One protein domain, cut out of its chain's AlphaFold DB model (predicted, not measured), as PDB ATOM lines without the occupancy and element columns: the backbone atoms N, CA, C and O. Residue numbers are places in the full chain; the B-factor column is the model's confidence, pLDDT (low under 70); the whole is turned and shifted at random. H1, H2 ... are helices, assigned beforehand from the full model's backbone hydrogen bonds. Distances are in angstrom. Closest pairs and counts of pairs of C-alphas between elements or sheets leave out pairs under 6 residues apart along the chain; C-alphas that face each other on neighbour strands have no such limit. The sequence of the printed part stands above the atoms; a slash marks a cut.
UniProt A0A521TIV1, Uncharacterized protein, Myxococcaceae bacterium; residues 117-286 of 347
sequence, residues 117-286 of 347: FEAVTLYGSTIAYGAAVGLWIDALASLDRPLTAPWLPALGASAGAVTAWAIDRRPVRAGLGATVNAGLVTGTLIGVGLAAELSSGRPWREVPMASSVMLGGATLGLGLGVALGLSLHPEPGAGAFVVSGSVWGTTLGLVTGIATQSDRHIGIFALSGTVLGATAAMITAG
ATOM      1  N   PHE A 117      94.195 -52.291  34.723       75.75
ATOM      2  CA  PHE A 117      94.770 -52.909  35.911       75.75
ATOM      3  C   PHE A 117      96.219 -52.470  36.184       75.75
ATOM      4  O   PHE A 117      96.600 -52.233  37.331       75.75
ATOM      5  N   GLU A 118      97.035 -52.325  35.140       77.38
ATOM      6  CA  GLU A 118      98.422 -51.883  35.279       77.38
ATOM      7  C   GLU A 118      98.504 -50.404  35.691       77.38
ATOM      8  O   GLU A 118      99.446 -50.010  36.386       77.38
ATOM      9  N   ALA A 119      97.512 -49.594  35.307       82.44
ATOM     10  CA  ALA A 119      97.352 -48.233  35.811       82.44
ATOM     11  C   ALA A 119      96.971 -48.247  37.299       82.44
ATOM     12  O   ALA A 119      97.691 -47.660  38.103       82.44
ATOM     13  N   VAL A 120      95.927 -48.989  37.691       83.25
ATOM     14  CA  VAL A 120      95.515 -49.115  39.105       83.25
ATOM     15  C   VAL A 120      96.674 -49.584  39.983       83.25
ATOM     16  O   VAL A 120      96.911 -49.010  41.041       83.25
ATOM     17  N   THR A 121      97.448 -50.568  39.521       83.12
ATOM     18  CA  THR A 121      98.609 -51.083  40.258       83.12
ATOM     19  C   THR A 121      99.683 -50.010  40.441       83.12
ATOM     20  O   THR A 121     100.205 -49.857  41.541       83.12
ATOM     21  N   LEU A 122     100.002 -49.227  39.405       84.00
ATOM     22  CA  LEU A 122     100.994 -48.152  39.515       84.00
ATOM     23  C   LEU A 122     100.523 -47.023  40.435       84.00
ATOM     24  O   LEU A 122     101.287 -46.581  41.288       84.00
ATOM     25  N   TYR A 123      99.286 -46.551  40.277       88.06
ATOM     26  CA  TYR A 123      98.752 -45.501  41.143       88.06
ATOM     27  C   TYR A 123      98.658 -45.988  42.588       88.06
ATOM     28  O   TYR A 123      99.154 -45.318  43.484       88.06
ATOM     29  N   GLY A 124      98.116 -47.184  42.822       85.25
ATOM     30  CA  GLY A 124      98.012 -47.764  44.159       85.25
ATOM     31  C   GLY A 124      99.374 -47.915  44.840       85.25
ATOM     32  O   GLY A 124      99.546 -47.457  45.965       85.25
ATOM     33  N   SER A 125     100.359 -48.492  44.144       84.00
ATOM     34  CA  SER A 125     101.707 -48.706  44.690       84.00
ATOM     35  C   SER A 125     102.448 -47.401  44.986       84.00
ATOM     36  O   SER A 125     103.026 -47.258  46.059       84.00
ATOM     37  N   THR A 126     102.404 -46.419  44.082       88.06
ATOM     38  CA  THR A 126     103.060 -45.114  44.287       88.06
ATOM     39  C   THR A 126     102.382 -44.271  45.364       88.06
ATOM     40  O   THR A 126     103.082 -43.642  46.153       88.06
ATOM     41  N   ILE A 127     101.046 -44.275  45.438       88.62
ATOM     42  CA  ILE A 127     100.282 -43.608  46.503       88.62
ATOM     43  C   ILE A 127     100.619 -44.238  47.852       88.62
ATOM     44  O   ILE A 127     100.953 -43.519  48.790       88.62
ATOM     45  N   ALA A 128     100.577 -45.570  47.948       87.44
ATOM     46  CA  ALA A 128     100.898 -46.285  49.179       87.44
ATOM     47  C   ALA A 128     102.351 -46.042  49.612       87.44
ATOM     48  O   ALA A 128     102.603 -45.735  50.775       87.44
ATOM     49  N   TYR A 129     103.300 -46.109  48.674       88.31
ATOM     50  CA  TYR A 129     104.704 -45.809  48.941       88.31
ATOM     51  C   TYR A 129     104.901 -44.361  49.403       88.31
ATOM     52  O   TYR A 129     105.566 -44.116  50.404       88.31
ATOM     53  N   GLY A 130     104.272 -43.398  48.727       89.69
ATOM     54  CA  GLY A 130     104.306 -41.996  49.124       89.69
ATOM     55  C   GLY A 130     103.739 -41.775  50.528       89.69
ATOM     56  O   GLY A 130     104.368 -41.103  51.342       89.69
ATOM     57  N   ALA A 131     102.595 -42.387  50.850       87.81
ATOM     58  CA  ALA A 131     102.009 -42.338  52.188       87.81
ATOM     59  C   ALA A 131     102.955 -42.916  53.252       87.81
ATOM     60  O   ALA A 131     103.129 -42.311  54.311       87.81
ATOM     61  N   ALA A 132     103.603 -44.045  52.952       84.31
ATOM     62  CA  ALA A 132     104.586 -44.672  53.831       84.31
ATOM     63  C   ALA A 132     105.814 -43.775  54.063       84.31
ATOM     64  O   ALA A 132     106.265 -43.645  55.199       84.31
ATOM     65  N   VAL A 133     106.316 -43.098  53.024       87.94
ATOM     66  CA  VAL A 133     107.381 -42.088  53.160       87.94
ATOM     67  C   VAL A 133     106.924 -40.932  54.053       87.94
ATOM     68  O   VAL A 133     107.685 -40.488  54.906       87.94
ATOM     69  N   GLY A 134     105.676 -40.475  53.912       85.56
ATOM     70  CA  GLY A 134     105.098 -39.448  54.782       85.56
ATOM     71  C   GLY A 134     105.063 -39.867  56.256       85.56
ATOM     72  O   GLY A 134     105.535 -39.118  57.107       85.56
ATOM     73  N   LEU A 135     104.584 -41.082  56.549       83.50
ATOM     74  CA  LEU A 135     104.599 -41.657  57.905       83.50
ATOM     75  C   LEU A 135     106.018 -41.766  58.477       83.50
ATOM     76  O   LEU A 135     106.237 -41.539  59.662       83.50
ATOM     77  N   TRP A 136     106.996 -42.107  57.642       85.06
ATOM     78  CA  TRP A 136     108.387 -42.206  58.074       85.06
ATOM     79  C   TRP A 136     109.027 -40.854  58.372       85.06
ATOM     80  O   TRP A 136     109.742 -40.732  59.364       85.06
ATOM     81  N   ILE A 137     108.744 -39.827  57.566       84.81
ATOM     82  CA  ILE A 137     109.183 -38.456  57.857       84.81
ATOM     83  C   ILE A 137     108.571 -37.981  59.181       84.81
ATOM     84  O   ILE A 137     109.282 -37.387  59.989       84.81
ATOM     85  N   ASP A 138     107.290 -38.276  59.423       82.06
ATOM     86  CA  ASP A 138     106.602 -37.952  60.681       82.06
ATOM     87  C   ASP A 138     107.289 -38.626  61.882       82.06
ATOM     88  O   ASP A 138     107.635 -37.963  62.864       82.06
ATOM     89  N   ALA A 139     107.603 -39.919  61.747       79.31
ATOM     90  CA  ALA A 139     108.318 -40.691  62.760       79.31
ATOM     91  C   ALA A 139     109.738 -40.157  63.033       79.31
ATOM     92  O   ALA A 139     110.158 -40.098  64.188       79.31
ATOM     93  N   LEU A 140     110.482 -39.743  62.000       81.75
ATOM     94  CA  LEU A 140     111.815 -39.150  62.162       81.75
ATOM     95  C   LEU A 140     111.772 -37.770  62.814       81.75
ATOM     96  O   LEU A 140     112.636 -37.437  63.623       81.75
ATOM     97  N   ALA A 141     110.775 -36.963  62.462       82.31
ATOM     98  CA  ALA A 141     110.631 -35.611  62.972       82.31
ATOM     99  C   ALA A 141     110.090 -35.568  64.414       82.31
ATOM    100  O   ALA A 141     110.048 -34.482  64.993       82.31
ATOM    101  N   SER A 142     109.714 -36.720  64.996       73.25
ATOM    102  CA  SER A 142     109.139 -36.836  66.349       73.25
ATOM    103  C   SER A 142     108.050 -35.788  66.581       73.25
ATOM    104  O   SER A 142     108.041 -35.076  67.587       73.25
ATOM    105  N   LEU A 143     107.172 -35.615  65.590       67.69
ATOM    106  CA  LEU A 143     106.113 -34.620  65.656       67.69
ATOM    107  C   LEU A 143     105.037 -35.118  66.627       67.69
ATOM    108  O   LEU A 143     103.999 -35.622  66.221       67.69
ATOM    109  N   ASP A 144     105.257 -34.918  67.928       61.56
ATOM    110  CA  ASP A 144     104.348 -35.302  69.024       61.56
ATOM    111  C   ASP A 144     102.990 -34.558  68.997       61.56
ATOM    112  O   ASP A 144     102.221 -34.576  69.961       61.56
ATOM    113  N   ARG A 145     102.672 -33.849  67.906       59.88
ATOM    114  CA  ARG A 145     101.447 -33.064  67.761       59.88
ATOM    115  C   ARG A 145     100.396 -33.869  66.984       59.88
ATOM    116  O   ARG A 145     100.563 -34.102  65.787       59.88
ATOM    117  N   PRO A 146      99.242 -34.197  67.592       50.59
ATOM    118  CA  PRO A 146      98.198 -35.013  66.956       50.59
ATOM    119  C   PRO A 146      97.590 -34.376  65.694       50.59
ATOM    120  O   PRO A 146      96.995 -35.067  64.873       50.59
ATOM    121  N   LEU A 147      97.759 -33.062  65.507       51.22
ATOM    122  CA  LEU A 147      97.290 -32.333  64.327       51.22
ATOM    123  C   LEU A 147      98.270 -32.384  63.143       51.22
ATOM    124  O   LEU A 147      97.863 -32.065  62.027       51.22
ATOM    125  N   THR A 148      99.534 -32.786  63.348       55.78
ATOM    126  CA  THR A 148     100.507 -32.926  62.252       55.78
ATOM    127  C   THR A 148     100.570 -34.330  61.640       55.78
ATOM    128  O   THR A 148     100.921 -34.482  60.473       55.78
ATOM    129  N   ALA A 149     100.120 -35.336  62.385       64.25
ATOM    130  CA  ALA A 149     100.190 -36.739  61.991       64.25
ATOM    131  C   ALA A 149      99.504 -37.106  60.646       64.25
ATOM    132  O   ALA A 149     100.044 -37.942  59.923       64.25
ATOM    133  N   PRO A 150      98.349 -36.526  60.234       80.62
ATOM    134  CA  PRO A 150      97.677 -36.987  59.013       80.62
ATOM    135  C   PRO A 150      98.145 -36.291  57.725       80.62
ATOM    136  O   PRO A 150      97.976 -36.851  56.639       80.62
ATOM    137  N   TRP A 151      98.725 -35.085  57.795       85.69
ATOM    138  CA  TRP A 151      99.053 -34.336  56.574       85.69
ATOM    139  C   TRP A 151     100.313 -34.851  55.887       85.69
ATOM    140  O   TRP A 151     100.351 -34.849  54.661       85.69
ATOM    141  N   LEU A 152     101.316 -35.336  56.626       87.06
ATOM    142  CA  LEU A 152     102.535 -35.891  56.027       87.06
ATOM    143  C   LEU A 152     102.244 -37.128  55.161       87.06
ATOM    144  O   LEU A 152     102.643 -37.132  53.992       87.06
ATOM    145  N   PRO A 153     101.490 -38.139  55.640       85.25
ATOM    146  CA  PRO A 153     101.046 -39.252  54.805       85.25
ATOM    147  C   PRO A 153     100.179 -38.800  53.630       85.25
ATOM    148  O   PRO A 153     100.346 -39.306  52.525       85.25
ATOM    149  N   ALA A 154      99.286 -37.821  53.826       87.69
ATOM    150  CA  ALA A 154      98.443 -37.301  52.748       87.69
ATOM    151  C   ALA A 154      99.252 -36.564  51.663       87.69
ATOM    152  O   ALA A 154      98.997 -36.749  50.469       87.69
ATOM    153  N   LEU A 155     100.252 -35.764  52.045       90.44
ATOM    154  CA  LEU A 155     101.180 -35.115  51.115       90.44
ATOM    155  C   LEU A 155     102.024 -36.150  50.378       90.44
ATOM    156  O   LEU A 155     102.163 -36.067  49.160       90.44
ATOM    157  N   GLY A 156     102.539 -37.147  51.096       90.50
ATOM    158  CA  GLY A 156     103.273 -38.257  50.509       90.50
ATOM    159  C   GLY A 156     102.427 -39.030  49.494       90.50
ATOM    160  O   GLY A 156     102.847 -39.219  48.355       90.50
ATOM    161  N   ALA A 157     101.199 -39.402  49.862       90.81
ATOM    162  CA  ALA A 157     100.221 -40.042  48.983       90.81
ATOM    163  C   ALA A 157      99.947 -39.204  47.726       90.81
ATOM    164  O   ALA A 157      99.945 -39.727  46.610       90.81
ATOM    165  N   SER A 158      99.776 -37.891  47.900       92.06
ATOM    166  CA  SER A 158      99.560 -36.942  46.805       92.06
ATOM    167  C   SER A 158     100.774 -36.867  45.874       92.06
ATOM    168  O   SER A 158     100.618 -36.930  44.656       92.06
ATOM    169  N   ALA A 159     101.992 -36.807  46.421       92.31
ATOM    170  CA  ALA A 159     103.230 -36.857  45.644       92.31
ATOM    171  C   ALA A 159     103.369 -38.185  44.879       92.31
ATOM    172  O   ALA A 159     103.781 -38.193  43.715       92.31
ATOM    173  N   GLY A 160     102.954 -39.296  45.493       89.12
ATOM    174  CA  GLY A 160     102.831 -40.601  44.849       89.12
ATOM    175  C   GLY A 160     101.885 -40.567  43.648       89.12
ATOM    176  O   GLY A 160     102.286 -40.928  42.541       89.12
ATOM    177  N   ALA A 161     100.671 -40.036  43.826       90.06
ATOM    178  CA  ALA A 161      99.688 -39.885  42.752       90.06
ATOM    179  C   ALA A 161     100.206 -39.009  41.597       90.06
ATOM    180  O   ALA A 161     100.064 -39.380  40.431       90.06
ATOM    181  N   VAL A 162     100.850 -37.876  41.906       92.19
ATOM    182  CA  VAL A 162     101.470 -36.989  40.905       92.19
ATOM    183  C   VAL A 162     102.589 -37.711  40.155       92.19
ATOM    184  O   VAL A 162     102.700 -37.574  38.937       92.19
ATOM    185  N   THR A 163     103.390 -38.520  40.852       87.38
ATOM    186  CA  THR A 163     104.452 -39.329  40.240       87.38
ATOM    187  C   THR A 163     103.873 -40.373  39.290       87.38
ATOM    188  O   THR A 163     104.315 -40.462  38.143       87.38
ATOM    189  N   ALA A 164     102.848 -41.122  39.714       87.00
ATOM    190  CA  ALA A 164     102.155 -42.066  38.839       87.00
ATOM    191  C   ALA A 164     101.568 -41.375  37.613       87.00
ATOM    192  O   ALA A 164     101.780 -41.849  36.503       87.00
ATOM    193  N   TRP A 165     100.908 -40.233  37.790       89.50
ATOM    194  CA  TRP A 165     100.369 -39.442  36.690       89.50
ATOM    195  C   TRP A 165     101.448 -38.931  35.729       89.50
ATOM    196  O   TRP A 165     101.273 -38.989  34.511       89.50
ATOM    197  N   ALA A 166     102.593 -38.480  36.245       88.38
ATOM    198  CA  ALA A 166     103.709 -38.017  35.424       88.38
ATOM    199  C   ALA A 166     104.326 -39.160  34.601       88.38
ATOM    200  O   ALA A 166     104.696 -38.957  33.442       88.38
ATOM    201  N   ILE A 167     104.406 -40.358  35.187       84.00
ATOM    202  CA  ILE A 167     104.825 -41.583  34.498       84.00
ATOM    203  C   ILE A 167     103.781 -41.969  33.442       84.00
ATOM    204  O   ILE A 167     104.139 -42.181  32.287       84.00
ATOM    205  N   ASP A 168     102.500 -41.993  33.807       83.25
ATOM    206  CA  ASP A 168     101.381 -42.441  32.968       83.25
ATOM    207  C   ASP A 168     101.118 -41.530  31.757       83.25
ATOM    208  O   ASP A 168     100.639 -41.984  30.723       83.25
ATOM    209  N   ARG A 169     101.498 -40.247  31.833       83.50
ATOM    210  CA  ARG A 169     101.435 -39.311  30.695       83.50
ATOM    211  C   ARG A 169     102.410 -39.627  29.564       83.50
ATOM    212  O   ARG A 169     102.250 -39.105  28.460       83.50
ATOM    213  N   ARG A 170     103.446 -40.421  29.822       78.94
ATOM    214  CA  ARG A 170     104.381 -40.870  28.786       78.94
ATOM    215  C   ARG A 170     103.857 -42.176  28.184       78.94
ATOM    216  O   ARG A 170     103.162 -42.914  28.874       78.94
ATOM    217  N   PRO A 171     104.186 -42.509  26.923       69.31
ATOM    218  CA  PRO A 171     103.898 -43.827  26.367       69.31
ATOM    219  C   PRO A 171     104.742 -44.880  27.101       69.31
ATOM    220  O   PRO A 171     105.838 -45.249  26.675       69.31
ATOM    221  N   VAL A 172     104.259 -45.307  28.264       69.62
ATOM    222  CA  VAL A 172     104.886 -46.329  29.090       69.62
ATOM    223  C   VAL A 172     104.574 -47.678  28.471       69.62
ATOM    224  O   VAL A 172     103.418 -48.015  28.215       69.62
ATOM    225  N   ARG A 173     105.629 -48.444  28.198       75.38
ATOM    226  CA  ARG A 173     105.512 -49.794  27.646       75.38
ATOM    227  C   ARG A 173     104.803 -50.698  28.655       75.38
ATOM    228  O   ARG A 173     105.040 -50.583  29.858       75.38
ATOM    229  N   ALA A 174     103.968 -51.602  28.150       79.19
ATOM    230  CA  ALA A 174     103.346 -52.640  28.965       79.19
ATOM    231  C   ALA A 174     104.417 -53.430  29.736       79.19
ATOM    232  O   ALA A 174     105.486 -53.713  29.194       79.19
ATOM    233  N   GLY A 175     104.138 -53.753  30.999       82.56
ATOM    234  CA  GLY A 175     105.029 -54.511  31.880       82.56
ATOM    235  C   GLY A 175     105.894 -53.657  32.814       82.56
ATOM    236  O   GLY A 175     106.345 -54.153  33.853       82.56
ATOM    237  N   LEU A 176     106.090 -52.362  32.525       86.19
ATOM    238  CA  LEU A 176     106.832 -51.480  33.434       86.19
ATOM    239  C   LEU A 176     106.096 -51.317  34.770       86.19
ATOM    240  O   LEU A 176     106.718 -51.354  35.825       86.19
ATOM    241  N   GLY A 177     104.766 -51.183  34.755       85.06
ATOM    242  CA  GLY A 177     104.000 -51.065  35.997       85.06
ATOM    243  C   GLY A 177     104.101 -52.330  36.849       85.06
ATOM    244  O   GLY A 177     104.254 -52.252  38.066       85.06
ATOM    245  N   ALA A 178     104.080 -53.497  36.199       87.56
ATOM    246  CA  ALA A 178     104.196 -54.785  36.873       87.56
ATOM    247  C   ALA A 178     105.580 -54.991  37.514       87.56
ATOM    248  O   ALA A 178     105.656 -55.461  38.644       87.56
ATOM    249  N   THR A 179     106.661 -54.597  36.837       90.19
ATOM    250  CA  THR A 179     108.032 -54.695  37.378       90.19
ATOM    251  C   THR A 179     108.325 -53.701  38.479       90.19
ATOM    252  O   THR A 179     108.962 -54.068  39.460       90.19
ATOM    253  N   VAL A 180     107.844 -52.464  38.351       90.44
ATOM    254  CA  VAL A 180     107.944 -51.463  39.419       90.44
ATOM    255  C   VAL A 180     107.215 -51.953  40.666       90.44
ATOM    256  O   VAL A 180     107.776 -51.901  41.757       90.44
ATOM    257  N   ASN A 181     106.004 -52.491  40.505       90.62
ATOM    258  CA  ASN A 181     105.252 -53.060  41.618       90.62
ATOM    259  C   ASN A 181     105.939 -54.298  42.213       90.62
ATOM    260  O   ASN A 181     106.020 -54.411  43.431       90.62
ATOM    261  N   ALA A 182     106.468 -55.193  41.374       92.44
ATOM    262  CA  ALA A 182     107.249 -56.341  41.829       92.44
ATOM    263  C   ALA A 182     108.459 -55.911  42.650       92.44
ATOM    264  O   ALA A 182     108.592 -56.318  43.797       92.44
ATOM    265  N   GLY A 183     109.273 -55.009  42.106       93.56
ATOM    266  CA  GLY A 183     110.422 -54.450  42.800       93.56
ATOM    267  C   GLY A 183     110.040 -53.808  44.132       93.56
ATOM    268  O   GLY A 183     110.644 -54.129  45.151       93.56
ATOM    269  N   LEU A 184     109.007 -52.960  44.151       93.38
ATOM    270  CA  LEU A 184     108.532 -52.316  45.375       93.38
ATOM    271  C   LEU A 184     108.102 -53.341  46.431       93.38
ATOM    272  O   LEU A 184     108.547 -53.252  47.574       93.38
ATOM    273  N   VAL A 185     107.248 -54.304  46.069       93.56
ATOM    274  CA  VAL A 185     106.728 -55.300  47.018       93.56
ATOM    275  C   VAL A 185     107.852 -56.203  47.518       93.56
ATOM    276  O   VAL A 185     108.024 -56.329  48.727       93.56
ATOM    277  N   THR A 186     108.665 -56.775  46.627       94.50
ATOM    278  CA  THR A 186     109.795 -57.634  47.008       94.50
ATOM    279  C   THR A 186     110.804 -56.873  47.869       94.50
ATOM    280  O   THR A 186     111.233 -57.380  48.901       94.50
ATOM    281  N   GLY A 187     111.144 -55.634  47.502       93.62
ATOM    282  CA  GLY A 187     112.036 -54.782  48.288       93.62
ATOM    283  C   GLY A 187     111.470 -54.441  49.665       93.62
ATOM    284  O   GLY A 187     112.206 -54.453  50.650       93.62
ATOM    285  N   THR A 188     110.158 -54.203  49.757       93.00
ATOM    286  CA  THR A 188     109.468 -53.981  51.036       93.00
ATOM    287  C   THR A 188     109.537 -55.226  51.914       93.00
ATOM    288  O   THR A 188     109.887 -55.114  53.082       93.00
ATOM    289  N   LEU A 189     109.262 -56.413  51.365       92.81
ATOM    290  CA  LEU A 189     109.323 -57.680  52.104       92.81
ATOM    291  C   LEU A 189     110.744 -57.982  52.600       92.81
ATOM    292  O   LEU A 189     110.923 -58.339  53.763       92.81
ATOM    293  N   ILE A 190     111.760 -57.738  51.765       93.19
ATOM    294  CA  ILE A 190     113.167 -57.830  52.176       93.19
ATOM    295  C   ILE A 190     113.460 -56.833  53.305       93.19
ATOM    296  O   ILE A 190     114.043 -57.193  54.325       93.19
ATOM    297  N   GLY A 191     113.022 -55.583  53.157       90.31
ATOM    298  CA  GLY A 191     113.181 -54.554  54.180       90.31
ATOM    299  C   GLY A 191     112.505 -54.922  55.504       90.31
ATOM    300  O   GLY A 191     113.098 -54.714  56.558       90.31
ATOM    301  N   VAL A 192     111.309 -55.519  55.465       88.56
ATOM    302  CA  VAL A 192     110.588 -56.028  56.647       88.56
ATOM    303  C   VAL A 192     111.372 -57.143  57.323       88.56
ATOM    304  O   VAL A 192     111.581 -57.079  58.531       88.56
ATOM    305  N   GLY A 193     111.834 -58.140  56.567       89.62
ATOM    306  CA  GLY A 193     112.609 -59.246  57.127       89.62
ATOM    307  C   GLY A 193     113.915 -58.771  57.773       89.62
ATOM    308  O   GLY A 193     114.239 -59.177  58.888       89.62
ATOM    309  N   LEU A 194     114.624 -57.837  57.130       90.25
ATOM    310  CA  LEU A 194     115.849 -57.252  57.680       90.25
ATOM    311  C   LEU A 194     115.573 -56.375  58.908       90.25
ATOM    312  O   LEU A 194     116.313 -56.438  59.885       90.25
ATOM    313  N   ALA A 195     114.505 -55.577  58.885       87.94
ATOM    314  CA  ALA A 195     114.092 -54.778  60.031       87.94
ATOM    315  C   ALA A 195     113.715 -55.664  61.227       87.94
ATOM    316  O   ALA A 195     114.158 -55.396  62.343       87.94
ATOM    317  N   ALA A 196     112.961 -56.741  60.993       85.88
ATOM    318  CA  ALA A 196     112.614 -57.722  62.015       85.88
ATOM    319  C   ALA A 196     113.874 -58.342  62.637       85.88
ATOM    320  O   ALA A 196     113.994 -58.362  63.859       85.88
ATOM    321  N   GLU A 197     114.852 -58.742  61.819       88.81
ATOM    322  CA  GLU A 197     116.119 -59.298  62.309       88.81
ATOM    323  C   GLU A 197     116.918 -58.283  63.140       88.81
ATOM    324  O   GLU A 197     117.360 -58.583  64.245       88.81
ATOM    325  N   LEU A 198     117.069 -57.052  62.645       86.56
ATOM    326  CA  LEU A 198     117.838 -56.005  63.327       86.56
ATOM    327  C   LEU A 198     117.173 -55.525  64.625       86.56
ATOM    328  O   LEU A 198     117.867 -55.085  65.544       86.56
ATOM    329  N   SER A 199     115.843 -55.601  64.695       83.50
ATOM    330  CA  SER A 199     115.050 -55.239  65.877       83.50
ATOM    331  C   SER A 199     114.888 -56.381  66.882       83.50
ATOM    332  O   SER A 199     114.406 -56.154  67.994       83.50
ATOM    333  N   SER A 200     115.311 -57.598  66.529       81.62
ATOM    334  CA  SER A 200     115.221 -58.770  67.395       81.62
ATOM    335  C   SER A 200     115.964 -58.524  68.713       81.62
ATOM    336  O   SER A 200     117.160 -58.229  68.741       81.62
ATOM    337  N   GLY A 201     115.233 -58.594  69.830       75.56
ATOM    338  CA  GLY A 201     115.772 -58.344  71.171       75.56
ATOM    339  C   GLY A 201     115.976 -56.868  71.537       75.56
ATOM    340  O   GLY A 201     116.554 -56.592  72.589       75.56
ATOM    341  N   ARG A 202     115.502 -55.919  70.718       78.12
ATOM    342  CA  ARG A 202     115.602 -54.477  70.986       78.12
ATOM    343  C   ARG A 202     114.253 -53.871  71.390       78.12
ATOM    344  O   ARG A 202     113.206 -54.333  70.937       78.12
ATOM    345  N   PRO A 203     114.235 -52.838  72.252       72.06
ATOM    346  CA  PRO A 203     112.999 -52.172  72.636       72.06
ATOM    347  C   PRO A 203     112.377 -51.441  71.440       72.06
ATOM    348  O   PRO A 203     113.071 -50.823  70.636       72.06
ATOM    349  N   TRP A 204     111.042 -51.427  71.382       59.91
ATOM    350  CA  TRP A 204     110.260 -50.824  70.291       59.91
ATOM    351  C   TRP A 204     110.624 -49.354  69.990       59.91
ATOM    352  O   TRP A 204     110.382 -48.877  68.894       59.91
ATOM    353  N   ARG A 205     111.264 -48.622  70.912       58.62
ATOM    354  CA  ARG A 205     111.727 -47.239  70.682       58.62
ATOM    355  C   ARG A 205     112.723 -47.089  69.515       58.62
ATOM    356  O   ARG A 205     112.954 -45.968  69.079       58.62
ATOM    357  N   GLU A 206     113.258 -48.183  68.970       65.69
ATOM    358  CA  GLU A 206     114.085 -48.198  67.751       65.69
ATOM    359  C   GLU A 206     113.285 -48.271  66.428       65.69
ATOM    360  O   GLU A 206     113.866 -48.446  65.355       65.69
ATOM    361  N   VAL A 207     111.961 -48.066  66.461       63.53
ATOM    362  CA  VAL A 207     111.085 -47.932  65.271       63.53
ATOM    363  C   VAL A 207     111.639 -47.054  64.145       63.53
ATOM    364  O   VAL A 207     111.447 -47.431  62.982       63.53
ATOM    365  N   PRO A 208     112.350 -45.936  64.401       73.31
ATOM    366  CA  PRO A 208     112.939 -45.149  63.320       73.31
ATOM    367  C   PRO A 208     113.942 -45.949  62.479       73.31
ATOM    368  O   PRO A 208     113.995 -45.790  61.262       73.31
ATOM    369  N   MET A 209     114.707 -46.858  63.092       80.56
ATOM    370  CA  MET A 209     115.659 -47.709  62.374       80.56
ATOM    371  C   MET A 209     114.930 -48.769  61.542       80.56
ATOM    372  O   MET A 209     115.203 -48.901  60.351       80.56
ATOM    373  N   ALA A 210     113.962 -49.475  62.134       81.44
ATOM    374  CA  ALA A 210     113.189 -50.513  61.449       81.44
ATOM    375  C   ALA A 210     112.418 -49.958  60.237       81.44
ATOM    376  O   ALA A 210     112.501 -50.497  59.134       81.44
ATOM    377  N   SER A 211     111.735 -48.825  60.415       81.88
ATOM    378  CA  SER A 211     111.012 -48.145  59.332       81.88
ATOM    379  C   SER A 211     111.948 -47.622  58.235       81.88
ATOM    380  O   SER A 211     111.624 -47.749  57.054       81.88
ATOM    381  N   SER A 212     113.141 -47.127  58.592       87.44
ATOM    382  CA  SER A 212     114.167 -46.720  57.617       87.44
ATOM    383  C   SER A 212     114.685 -47.895  56.791       87.44
ATOM    384  O   SER A 212     114.851 -47.767  55.581       87.44
ATOM    385  N   VAL A 213     114.916 -49.053  57.417       89.25
ATOM    386  CA  VAL A 213     115.354 -50.273  56.720       89.25
ATOM    387  C   VAL A 213     114.262 -50.777  55.774       89.25
ATOM    388  O   VAL A 213     114.550 -51.091  54.618       89.25
ATOM    389  N   MET A 214     113.004 -50.782  56.224       89.00
ATOM    390  CA  MET A 214     111.852 -51.140  55.393       89.00
ATOM    391  C   MET A 214     111.728 -50.240  54.161       89.00
ATOM    392  O   MET A 214     111.641 -50.738  53.037       89.00
ATOM    393  N   LEU A 215     111.770 -48.918  54.351       90.62
ATOM    394  CA  LEU A 215     111.692 -47.963  53.246       90.62
ATOM    395  C   LEU A 215     112.920 -47.997  52.344       90.62
ATOM    396  O   LEU A 215     112.776 -47.880  51.128       90.62
ATOM    397  N   GLY A 216     114.110 -48.200  52.906       91.50
ATOM    398  CA  GLY A 216     115.331 -48.411  52.135       91.50
ATOM    399  C   GLY A 216     115.194 -49.615  51.201       91.50
ATOM    400  O   GLY A 216     115.455 -49.494  50.004       91.50
ATOM    401  N   GLY A 217     114.688 -50.742  51.715       92.94
ATOM    402  CA  GLY A 217     114.376 -51.930  50.919       92.94
ATOM    403  C   GLY A 217     113.350 -51.652  49.818       92.94
ATOM    404  O   GLY A 217     113.598 -51.965  48.654       92.94
ATOM    405  N   ALA A 218     112.237 -50.996  50.154       93.06
ATOM    406  CA  ALA A 218     111.202 -50.602  49.195       93.06
ATOM    407  C   ALA A 218     111.749 -49.686  48.081       93.06
ATOM    408  O   ALA A 218     111.453 -49.896  46.905       93.06
ATOM    409  N   THR A 219     112.597 -48.715  48.434       92.75
ATOM    410  CA  THR A 219     113.232 -47.770  47.497       92.75
ATOM    411  C   THR A 219     114.183 -48.487  46.542       92.75
ATOM    412  O   THR A 219     114.105 -48.297  45.326       92.75
ATOM    413  N   LEU A 220     115.077 -49.324  47.084       93.50
ATOM    414  CA  LEU A 220     116.013 -50.125  46.291       93.50
ATOM    415  C   LEU A 220     115.258 -51.068  45.355       93.50
ATOM    416  O   LEU A 220     115.579 -51.155  44.170       93.50
ATOM    417  N   GLY A 221     114.215 -51.716  45.872       92.75
ATOM    418  CA  GLY A 221     113.328 -52.574  45.106       92.75
ATOM    419  C   GLY A 221     112.642 -51.834  43.959       92.75
ATOM    420  O   GLY A 221     112.690 -52.298  42.822       92.75
ATOM    421  N   LEU A 222     112.071 -50.654  44.213       90.56
ATOM    422  CA  LEU A 222     111.465 -49.804  43.184       90.56
ATOM    423  C   LEU A 222     112.489 -49.446  42.095       90.56
ATOM    424  O   LEU A 222     112.204 -49.615  40.909       90.56
ATOM    425  N   GLY A 223     113.690 -49.009  42.485       90.31
ATOM    426  CA  GLY A 223     114.775 -48.682  41.555       90.31
ATOM    427  C   GLY A 223     115.181 -49.865  40.670       90.31
ATOM    428  O   GLY A 223     115.284 -49.717  39.450       90.31
ATOM    429  N   LEU A 224     115.335 -51.055  41.261       89.94
ATOM    430  CA  LEU A 224     115.597 -52.295  40.524       89.94
ATOM    431  C   LEU A 224     114.432 -52.664  39.602       89.94
ATOM    432  O   LEU A 224     114.661 -53.025  38.450       89.94
ATOM    433  N   GLY A 225     113.188 -52.515  40.061       89.19
ATOM    434  CA  GLY A 225     111.986 -52.747  39.263       89.19
ATOM    435  C   GLY A 225     111.937 -51.860  38.018       89.19
ATOM    436  O   GLY A 225     111.713 -52.357  36.917       89.19
ATOM    437  N   VAL A 226     112.239 -50.563  38.161       89.69
ATOM    438  CA  VAL A 226     112.369 -49.635  37.025       89.69
ATOM    439  C   VAL A 226     113.486 -50.084  36.081       89.69
ATOM    440  O   VAL A 226     113.263 -50.189  34.875       89.69
ATOM    441  N   ALA A 227     114.683 -50.367  36.605       89.69
ATOM    442  CA  ALA A 227     115.834 -50.756  35.792       89.69
ATOM    443  C   ALA A 227     115.571 -52.042  34.988       89.69
ATOM    444  O   ALA A 227     115.856 -52.097  33.786       89.69
ATOM    445  N   LEU A 228     114.976 -53.056  35.623       87.75
ATOM    446  CA  LEU A 228     114.605 -54.319  34.987       87.75
ATOM    447  C   LEU A 228     113.461 -54.134  33.989       87.75
ATOM    448  O   LEU A 228     113.539 -54.665  32.884       87.75
ATOM    449  N   GLY A 229     112.441 -53.339  34.317       86.81
ATOM    450  CA  GLY A 229     111.331 -53.047  33.411       86.81
ATOM    451  C   GLY A 229     111.773 -52.343  32.127       86.81
ATOM    452  O   GLY A 229     111.306 -52.686  31.041       86.81
ATOM    453  N   LEU A 230     112.731 -51.416  32.231       87.19
ATOM    454  CA  LEU A 230     113.323 -50.734  31.075       87.19
ATOM    455  C   LEU A 230     114.266 -51.632  30.255       87.19
ATOM    456  O   LEU A 230     114.430 -51.397  29.057       87.19
ATOM    457  N   SER A 231     114.885 -52.641  30.876       89.06
ATOM    458  CA  SER A 231     115.889 -53.499  30.227       89.06
ATOM    459  C   SER A 231     115.290 -54.765  29.608       89.06
ATOM    460  O   SER A 231     115.635 -55.124  28.483       89.06
ATOM    461  N   LEU A 232     114.390 -55.440  30.327       84.50
ATOM    462  CA  LEU A 232     113.934 -56.800  30.019       84.50
ATOM    463  C   LEU A 232     112.552 -56.866  29.362       84.50
ATOM    464  O   LEU A 232     112.223 -57.897  28.794       84.50
ATOM    465  N   HIS A 233     111.764 -55.787  29.399       84.44
ATOM    466  CA  HIS A 233     110.412 -55.744  28.816       84.44
ATOM    467  C   HIS A 233     109.512 -56.931  29.221       84.44
ATOM    468  O   HIS A 233     108.922 -57.572  28.350       84.44
ATOM    469  N   PRO A 234     109.419 -57.275  30.517       83.50
ATOM    470  CA  PRO A 234     108.720 -58.486  30.921       83.50
ATOM    471  C   PRO A 234     107.209 -58.346  30.774       83.50
ATOM    472  O   PRO A 234     106.638 -57.259  30.875       83.50
ATOM    473  N   GLU A 235     106.549 -59.481  30.595       88.50
ATOM    474  CA  GLU A 235     105.097 -59.530  30.523       88.50
ATOM    475  C   GLU A 235     104.462 -59.190  31.885       88.50
ATOM    476  O   GLU A 235     104.990 -59.582  32.933       88.50
ATOM    477  N   PRO A 236     103.301 -58.507  31.917       86.75
ATOM    478  CA  PRO A 236     102.629 -58.153  33.170       86.75
ATOM    479  C   PRO A 236     102.348 -59.351  34.087       86.75
ATOM    480  O   PRO A 236     102.404 -59.225  35.310       86.75
ATOM    481  N   GLY A 237     102.061 -60.513  33.495       89.25
ATOM    482  CA  GLY A 237     101.820 -61.751  34.226       89.25
ATOM    483  C   GLY A 237     103.063 -62.283  34.940       89.25
ATOM    484  O   GLY A 237     102.971 -62.654  36.108       89.25
ATOM    485  N   ALA A 238     104.243 -62.197  34.316       91.50
ATOM    486  CA  ALA A 238     105.508 -62.545  34.962       91.50
ATOM    487  C   ALA A 238     105.794 -61.640  36.174       91.50
ATOM    488  O   ALA A 238     106.172 -62.130  37.234       91.50
ATOM    489  N   GLY A 239     105.546 -60.330  36.055       91.38
ATOM    490  CA  GLY A 239     105.699 -59.401  37.182       91.38
ATOM    491  C   GLY A 239     104.764 -59.728  38.353       91.38
ATOM    492  O   GLY A 239     105.206 -59.768  39.500       91.38
ATOM    493  N   ALA A 240     103.490 -60.029  38.074       91.69
ATOM    494  CA  ALA A 240     102.545 -60.476  39.098       91.69
ATOM    495  C   ALA A 240     103.000 -61.789  39.756       91.69
ATOM    496  O   ALA A 240     102.928 -61.928  40.976       91.69
ATOM    497  N   PHE A 241     103.504 -62.733  38.965       95.25
ATOM    498  CA  PHE A 241     103.965 -64.025  39.460       95.25
ATOM    499  C   PHE A 241     105.180 -63.899  40.387       95.25
ATOM    500  O   PHE A 241     105.231 -64.563  41.419       95.25
ATOM    501  N   VAL A 242     106.111 -62.985  40.092       95.19
ATOM    502  CA  VAL A 242     107.247 -62.665  40.977       95.19
ATOM    503  C   VAL A 242     106.789 -62.019  42.287       95.19
ATOM    504  O   VAL A 242     107.312 -62.368  43.348       95.19
ATOM    505  N   VAL A 243     105.793 -61.123  42.245       94.50
ATOM    506  CA  VAL A 243     105.159 -60.579  43.463       94.50
ATOM    507  C   VAL A 243     104.593 -61.713  44.314       94.50
ATOM    508  O   VAL A 243     104.927 -61.806  45.492       94.50
ATOM    509  N   SER A 244     103.782 -62.585  43.711       95.56
ATOM    510  CA  SER A 244     103.192 -63.750  44.377       95.56
ATOM    511  C   SER A 244     104.270 -64.639  45.005       95.56
ATOM    512  O   SER A 244     104.224 -64.917  46.202       95.56
ATOM    513  N   GLY A 245     105.303 -65.005  44.238       96.94
ATOM    514  CA  GLY A 245     106.425 -65.798  44.740       96.94
ATOM    515  C   GLY A 245     107.135 -65.131  45.916       96.94
ATOM    516  O   GLY A 245     107.452 -65.800  46.893       96.94
ATOM    517  N   SER A 246     107.321 -63.809  45.878       96.81
ATOM    518  CA  SER A 246     107.898 -63.060  47.000       96.81
ATOM    519  C   SER A 246     107.009 -63.140  48.243       96.81
ATOM    520  O   SER A 246     107.500 -63.458  49.323       96.81
ATOM    521  N   VAL A 247     105.702 -62.887  48.105       96.19
ATOM    522  CA  VAL A 247     104.733 -62.885  49.216       96.19
ATOM    523  C   VAL A 247     104.616 -64.269  49.851       96.19
ATOM    524  O   VAL A 247     104.781 -64.412  51.065       96.19
ATOM    525  N   TRP A 248     104.374 -65.301  49.045       96.81
ATOM    526  CA  TRP A 248     104.203 -66.662  49.549       96.81
ATOM    527  C   TRP A 248     105.513 -67.257  50.036       96.81
ATOM    528  O   TRP A 248     105.519 -67.905  51.077       96.81
ATOM    529  N   GLY A 249     106.630 -66.960  49.372       96.50
ATOM    530  CA  GLY A 249     107.957 -67.301  49.866       96.50
ATOM    531  C   GLY A 249     108.226 -66.694  51.244       96.50
ATOM    532  O   GLY A 249     108.607 -67.418  52.157       96.50
ATOM    533  N   THR A 250     107.953 -65.396  51.432       96.25
ATOM    534  CA  THR A 250     108.075 -64.725  52.743       96.25
ATOM    535  C   THR A 250     107.209 -65.407  53.794       96.25
ATOM    536  O   THR A 250     107.668 -65.665  54.902       96.25
ATOM    537  N   THR A 251     105.956 -65.705  53.441       94.38
ATOM    538  CA  THR A 251     104.982 -66.309  54.357       94.38
ATOM    539  C   THR A 251     105.416 -67.709  54.777       94.38
ATOM    540  O   THR A 251     105.432 -67.996  55.968       94.38
ATOM    541  N   LEU A 252     105.837 -68.555  53.830       94.25
ATOM    542  CA  LEU A 252     106.391 -69.880  54.121       94.25
ATOM    543  C   LEU A 252     107.646 -69.768  54.993       94.25
ATOM    544  O   LEU A 252     107.746 -70.452  56.000       94.25
ATOM    545  N   GLY A 253     108.552 -68.837  54.680       93.94
ATOM    546  CA  GLY A 253     109.709 -68.545  55.525       93.94
ATOM    547  C   GLY A 253     109.301 -68.222  56.965       93.94
ATOM    548  O   GLY A 253     109.771 -68.866  57.896       93.94
ATOM    549  N   LEU A 254     108.373 -67.284  57.166       91.94
ATOM    550  CA  LEU A 254     107.860 -66.934  58.494       91.94
ATOM    551  C   LEU A 254     107.264 -68.144  59.227       91.94
ATOM    552  O   LEU A 254     107.581 -68.360  60.396       91.94
ATOM    553  N   VAL A 255     106.436 -68.940  58.547       91.50
ATOM    554  CA  VAL A 255     105.824 -70.149  59.117       91.50
ATOM    555  C   VAL A 255     106.899 -71.157  59.536       91.50
ATOM    556  O   VAL A 255     106.858 -71.642  60.669       91.50
ATOM    557  N   THR A 256     107.919 -71.385  58.706       91.75
ATOM    558  CA  THR A 256     109.079 -72.226  59.036       91.75
ATOM    559  C   THR A 256     109.882 -71.664  60.221       91.75
ATOM    560  O   THR A 256     110.297 -72.410  61.113       91.75
ATOM    561  N   GLY A 257     110.092 -70.348  60.287       90.19
ATOM    562  CA  GLY A 257     110.796 -69.697  61.397       90.19
ATOM    563  C   GLY A 257     110.070 -69.870  62.736       90.19
ATOM    564  O   GLY A 257     110.693 -70.197  63.747       90.19
ATOM    565  N   ILE A 258     108.739 -69.740  62.727       88.00
ATOM    566  CA  ILE A 258     107.880 -69.996  63.896       88.00
ATOM    567  C   ILE A 258     107.900 -71.484  64.264       88.00
ATOM    568  O   ILE A 258     108.042 -71.841  65.433       88.00
ATOM    569  N   ALA A 259     107.779 -72.368  63.271       87.50
ATOM    570  CA  ALA A 259     107.792 -73.818  63.450       87.50
ATOM    571  C   ALA A 259     109.062 -74.310  64.153       87.50
ATOM    572  O   ALA A 259     109.001 -75.202  64.998       87.50
ATOM    573  N   THR A 260     110.202 -73.709  63.811       87.56
ATOM    574  CA  THR A 260     111.523 -74.048  64.355       87.56
ATOM    575  C   THR A 260     111.847 -73.336  65.671       87.56
ATOM    576  O   THR A 260     112.948 -73.514  66.189       87.56
ATOM    577  N   GLN A 261     110.900 -72.566  66.235       74.19
ATOM    578  CA  GLN A 261     111.063 -71.792  67.477       74.19
ATOM    579  C   GLN A 261     112.290 -70.872  67.451       74.19
ATOM    580  O   GLN A 261     112.950 -70.629  68.463       74.19
ATOM    581  N   SER A 262     112.622 -70.353  66.268       68.94
ATOM    582  CA  SER A 262     113.739 -69.433  66.095       68.94
ATOM    583  C   SER A 262     113.277 -68.002  66.359       68.94
ATOM    584  O   SER A 262     113.381 -67.127  65.500       68.94
ATOM    585  N   ASP A 263     112.757 -67.752  67.564       67.69
ATOM    586  CA  ASP A 263     112.145 -66.470  67.952       67.69
ATOM    587  C   ASP A 263     113.104 -65.284  67.757       67.69
ATOM    588  O   ASP A 263     112.677 -64.146  67.573       67.69
ATOM    589  N   ARG A 264     114.420 -65.550  67.755       71.19
ATOM    590  CA  ARG A 264     115.463 -64.544  67.525       71.19
ATOM    591  C   ARG A 264     115.800 -64.285  66.057       71.19
ATOM    592  O   ARG A 264     116.374 -63.233  65.799       71.19
ATOM    593  N   HIS A 265     115.450 -65.186  65.136       85.19
ATOM    594  CA  HIS A 265     115.885 -65.150  63.730       85.19
ATOM    595  C   HIS A 265     114.734 -65.232  62.721       85.19
ATOM    596  O   HIS A 265     114.928 -65.577  61.553       85.19
ATOM    597  N   ILE A 266     113.511 -64.920  63.151       86.38
ATOM    598  CA  ILE A 266     112.327 -64.949  62.284       86.38
ATOM    599  C   ILE A 266     112.485 -64.041  61.047       86.38
ATOM    600  O   ILE A 266     111.952 -64.347  59.979       86.38
ATOM    601  N   GLY A 267     113.281 -62.969  61.161       87.88
ATOM    602  CA  GLY A 267     113.621 -62.071  60.059       87.88
ATOM    603  C   GLY A 267     114.447 -62.752  58.966       87.88
ATOM    604  O   GLY A 267     114.116 -62.627  57.786       87.88
ATOM    605  N   ILE A 268     115.463 -63.542  59.336       91.69
ATOM    606  CA  ILE A 268     116.264 -64.337  58.384       91.69
ATOM    607  C   ILE A 268     115.397 -65.328  57.606       91.69
ATOM    608  O   ILE A 268     115.579 -65.480  56.393       91.69
ATOM    609  N   PHE A 269     114.444 -65.987  58.262       93.19
ATOM    610  CA  PHE A 269     113.547 -66.907  57.570       93.19
ATOM    611  C   PHE A 269     112.625 -66.180  56.583       93.19
ATOM    612  O   PHE A 269     112.494 -66.616  55.439       93.19
ATOM    613  N   ALA A 270     112.054 -65.037  56.978       92.88
ATOM    614  CA  ALA A 270     111.254 -64.192  56.090       92.88
ATOM    615  C   ALA A 270     112.062 -63.721  54.867       92.88
ATOM    616  O   ALA A 270     111.599 -63.835  53.730       92.88
ATOM    617  N   LEU A 271     113.295 -63.249  55.090       93.38
ATOM    618  CA  LEU A 271     114.240 -62.840  54.044       93.38
ATOM    619  C   LEU A 271     114.531 -63.979  53.068       93.38
ATOM    620  O   LEU A 271     114.376 -63.820  51.857       93.38
ATOM    621  N   SER A 272     114.930 -65.131  53.606       94.38
ATOM    622  CA  SER A 272     115.285 -66.315  52.821       94.38
ATOM    623  C   SER A 272     114.099 -66.773  51.981       94.38
ATOM    624  O   SER A 272     114.233 -66.973  50.777       94.38
ATOM    625  N   GLY A 273     112.916 -66.839  52.595       95.56
ATOM    626  CA  GLY A 273     111.669 -67.146  51.914       95.56
ATOM    627  C   GLY A 273     111.348 -66.156  50.793       95.56
ATOM    628  O   GLY A 273     111.043 -66.577  49.678       95.56
ATOM    629  N   THR A 274     111.485 -64.848  51.045       95.94
ATOM    630  CA  THR A 274     111.265 -63.799  50.034       95.94
ATOM    631  C   THR A 274     112.166 -64.011  48.818       95.94
ATOM    632  O   THR A 274     111.689 -64.034  47.684       95.94
ATOM    633  N   VAL A 275     113.474 -64.181  49.050       94.31
ATOM    634  CA  VAL A 275     114.483 -64.312  47.990       94.31
ATOM    635  C   VAL A 275     114.286 -65.604  47.205       94.31
ATOM    636  O   VAL A 275     114.286 -65.569  45.974       94.31
ATOM    637  N   LEU A 276     114.082 -66.731  47.891       95.88
ATOM    638  CA  LEU A 276     113.848 -68.024  47.250       95.88
ATOM    639  C   LEU A 276     112.561 -68.008  46.427       95.88
ATOM    640  O   LEU A 276     112.580 -68.406  45.265       95.88
ATOM    641  N   GLY A 277     111.465 -67.494  46.988       96.19
ATOM    642  CA  GLY A 277     110.174 -67.429  46.310       96.19
ATOM    643  C   GLY A 277     110.182 -66.500  45.094       96.19
ATOM    644  O   GLY A 277     109.731 -66.889  44.016       96.19
ATOM    645  N   ALA A 278     110.768 -65.304  45.221       94.62
ATOM    646  CA  ALA A 278     110.944 -64.380  44.101       94.62
ATOM    647  C   ALA A 278     111.821 -64.988  42.995       94.62
ATOM    648  O   ALA A 278     111.479 -64.914  41.816       94.62
ATOM    649  N   THR A 279     112.937 -65.622  43.369       91.75
ATOM    650  CA  THR A 279     113.878 -66.236  42.421       91.75
ATOM    651  C   THR A 279     113.258 -67.428  41.700       91.75
ATOM    652  O   THR A 279     113.343 -67.510  40.475       91.75
ATOM    653  N   ALA A 280     112.578 -68.316  42.428       93.69
ATOM    654  CA  ALA A 280     111.862 -69.443  41.844       93.69
ATOM    655  C   ALA A 280     110.797 -68.966  40.850       93.69
ATOM    656  O   ALA A 280     110.729 -69.478  39.730       93.69
ATOM    657  N   ALA A 281     110.021 -67.937  41.211       95.06
ATOM    658  CA  ALA A 281     109.038 -67.334  40.318       95.06
ATOM    659  C   ALA A 281     109.688 -66.702  39.078       95.06
ATOM    660  O   ALA A 281     109.216 -66.931  37.970       95.06
ATOM    661  N   MET A 282     110.798 -65.966  39.223       90.94
ATOM    662  CA  MET A 282     111.526 -65.386  38.086       90.94
ATOM    663  C   MET A 282     112.029 -66.458  37.112       90.94
ATOM    664  O   MET A 282     111.839 -66.322  35.906       90.94
ATOM    665  N   ILE A 283     112.647 -67.527  37.625       91.44
ATOM    666  CA  ILE A 283     113.197 -68.618  36.806       91.44
ATOM    667  C   ILE A 283     112.079 -69.361  36.065       91.44
ATOM    668  O   ILE A 283     112.230 -69.712  34.895       91.44
ATOM    669  N   THR A 284     110.949 -69.598  36.731       92.06
ATOM    670  CA  THR A 284     109.850 -70.392  36.164       92.06
ATOM    671  C   THR A 284     108.866 -69.570  35.331       92.06
ATOM    672  O   THR A 284     108.183 -70.145  34.483       92.06
ATOM    673  N   ALA A 285     108.830 -68.240  35.479       92.06
ATOM    674  CA  ALA A 285     107.908 -67.366  34.751       92.06
ATOM    675  C   ALA A 285     108.005 -67.530  33.228       92.06
ATOM    676  O   ALA A 285     106.975 -67.550  32.560       92.06
ATOM    677  N   GLY A 286     109.214 -67.695  32.679       87.44
ATOM    678  CA  GLY A 286     109.403 -67.891  31.238       87.44
ATOM    679  C   GLY A 286     108.856 -69.228  30.724       87.44
ATOM    680  O   GLY A 286     108.327 -69.292  29.621       87.44
TER     681      GLY A 286
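AT A GLANCE: This is residues 117 to 286 of the 347 residues of an uncharacterized protein of Myxococcaceae bacterium (UniProt A0A521TIV1). What shape do these atoms make? Three helical hairpins stand side by side in a flat slab: H1 with H2 at one end, H3 with H4 in the middle, H5 with H6 at the other end. H1, H3, H4, H5 and H6 form a bundle, helices packed at shallow tilts, with H2 outside it on H1. What is it built of, and how large? The printed part has 170 residues with six named helices, H1 to H6 in order, and no named strand: all helix. It is compact, with a radius of gyration of the C-alphas of 16.9 A and spans of 48 by 44 by 21 A.

HOW THE PARTS SIT: Which helices come first? H1, residues 117 to 141, and H2, residues 151 to 168, form a hairpin; their closest C-alphas, Gly 134 and Pro 153, are 4.1 A apart. What follows? H3, residues 176 to 199, is the hub and forms a hairpin with H4, residues 204 to 232, closest at C-alphas Gly 191 and Met 214, 3.9 A. H5, residues 236 to 259, touches H3, closest at C-alphas Ala 178 and Gly 239, 4.9 A, and forms a hairpin with H6, residues 266 to 286. Are the backbones complete? Every O i to N i+4 pair is within hydrogen-bond range in H1, H2, H3 and H5, against 23 of 25 in H4 and 16 of 17 in H6.

IN THESE COORDINATES: Where does H1 begin? C-alpha 117 is at (94.770, -52.909, 35.911), and H1 is 35.8 A long. Where does H6 end? C-alpha 286 is at (109.403, -67.891, 31.238).

THE WHOLE: Is it continuous? The printed part has no cut and no long link. Where is confidence low? Residues 143 to 149, 171 to 172, 204 to 207 and 262 to 263 are under 70.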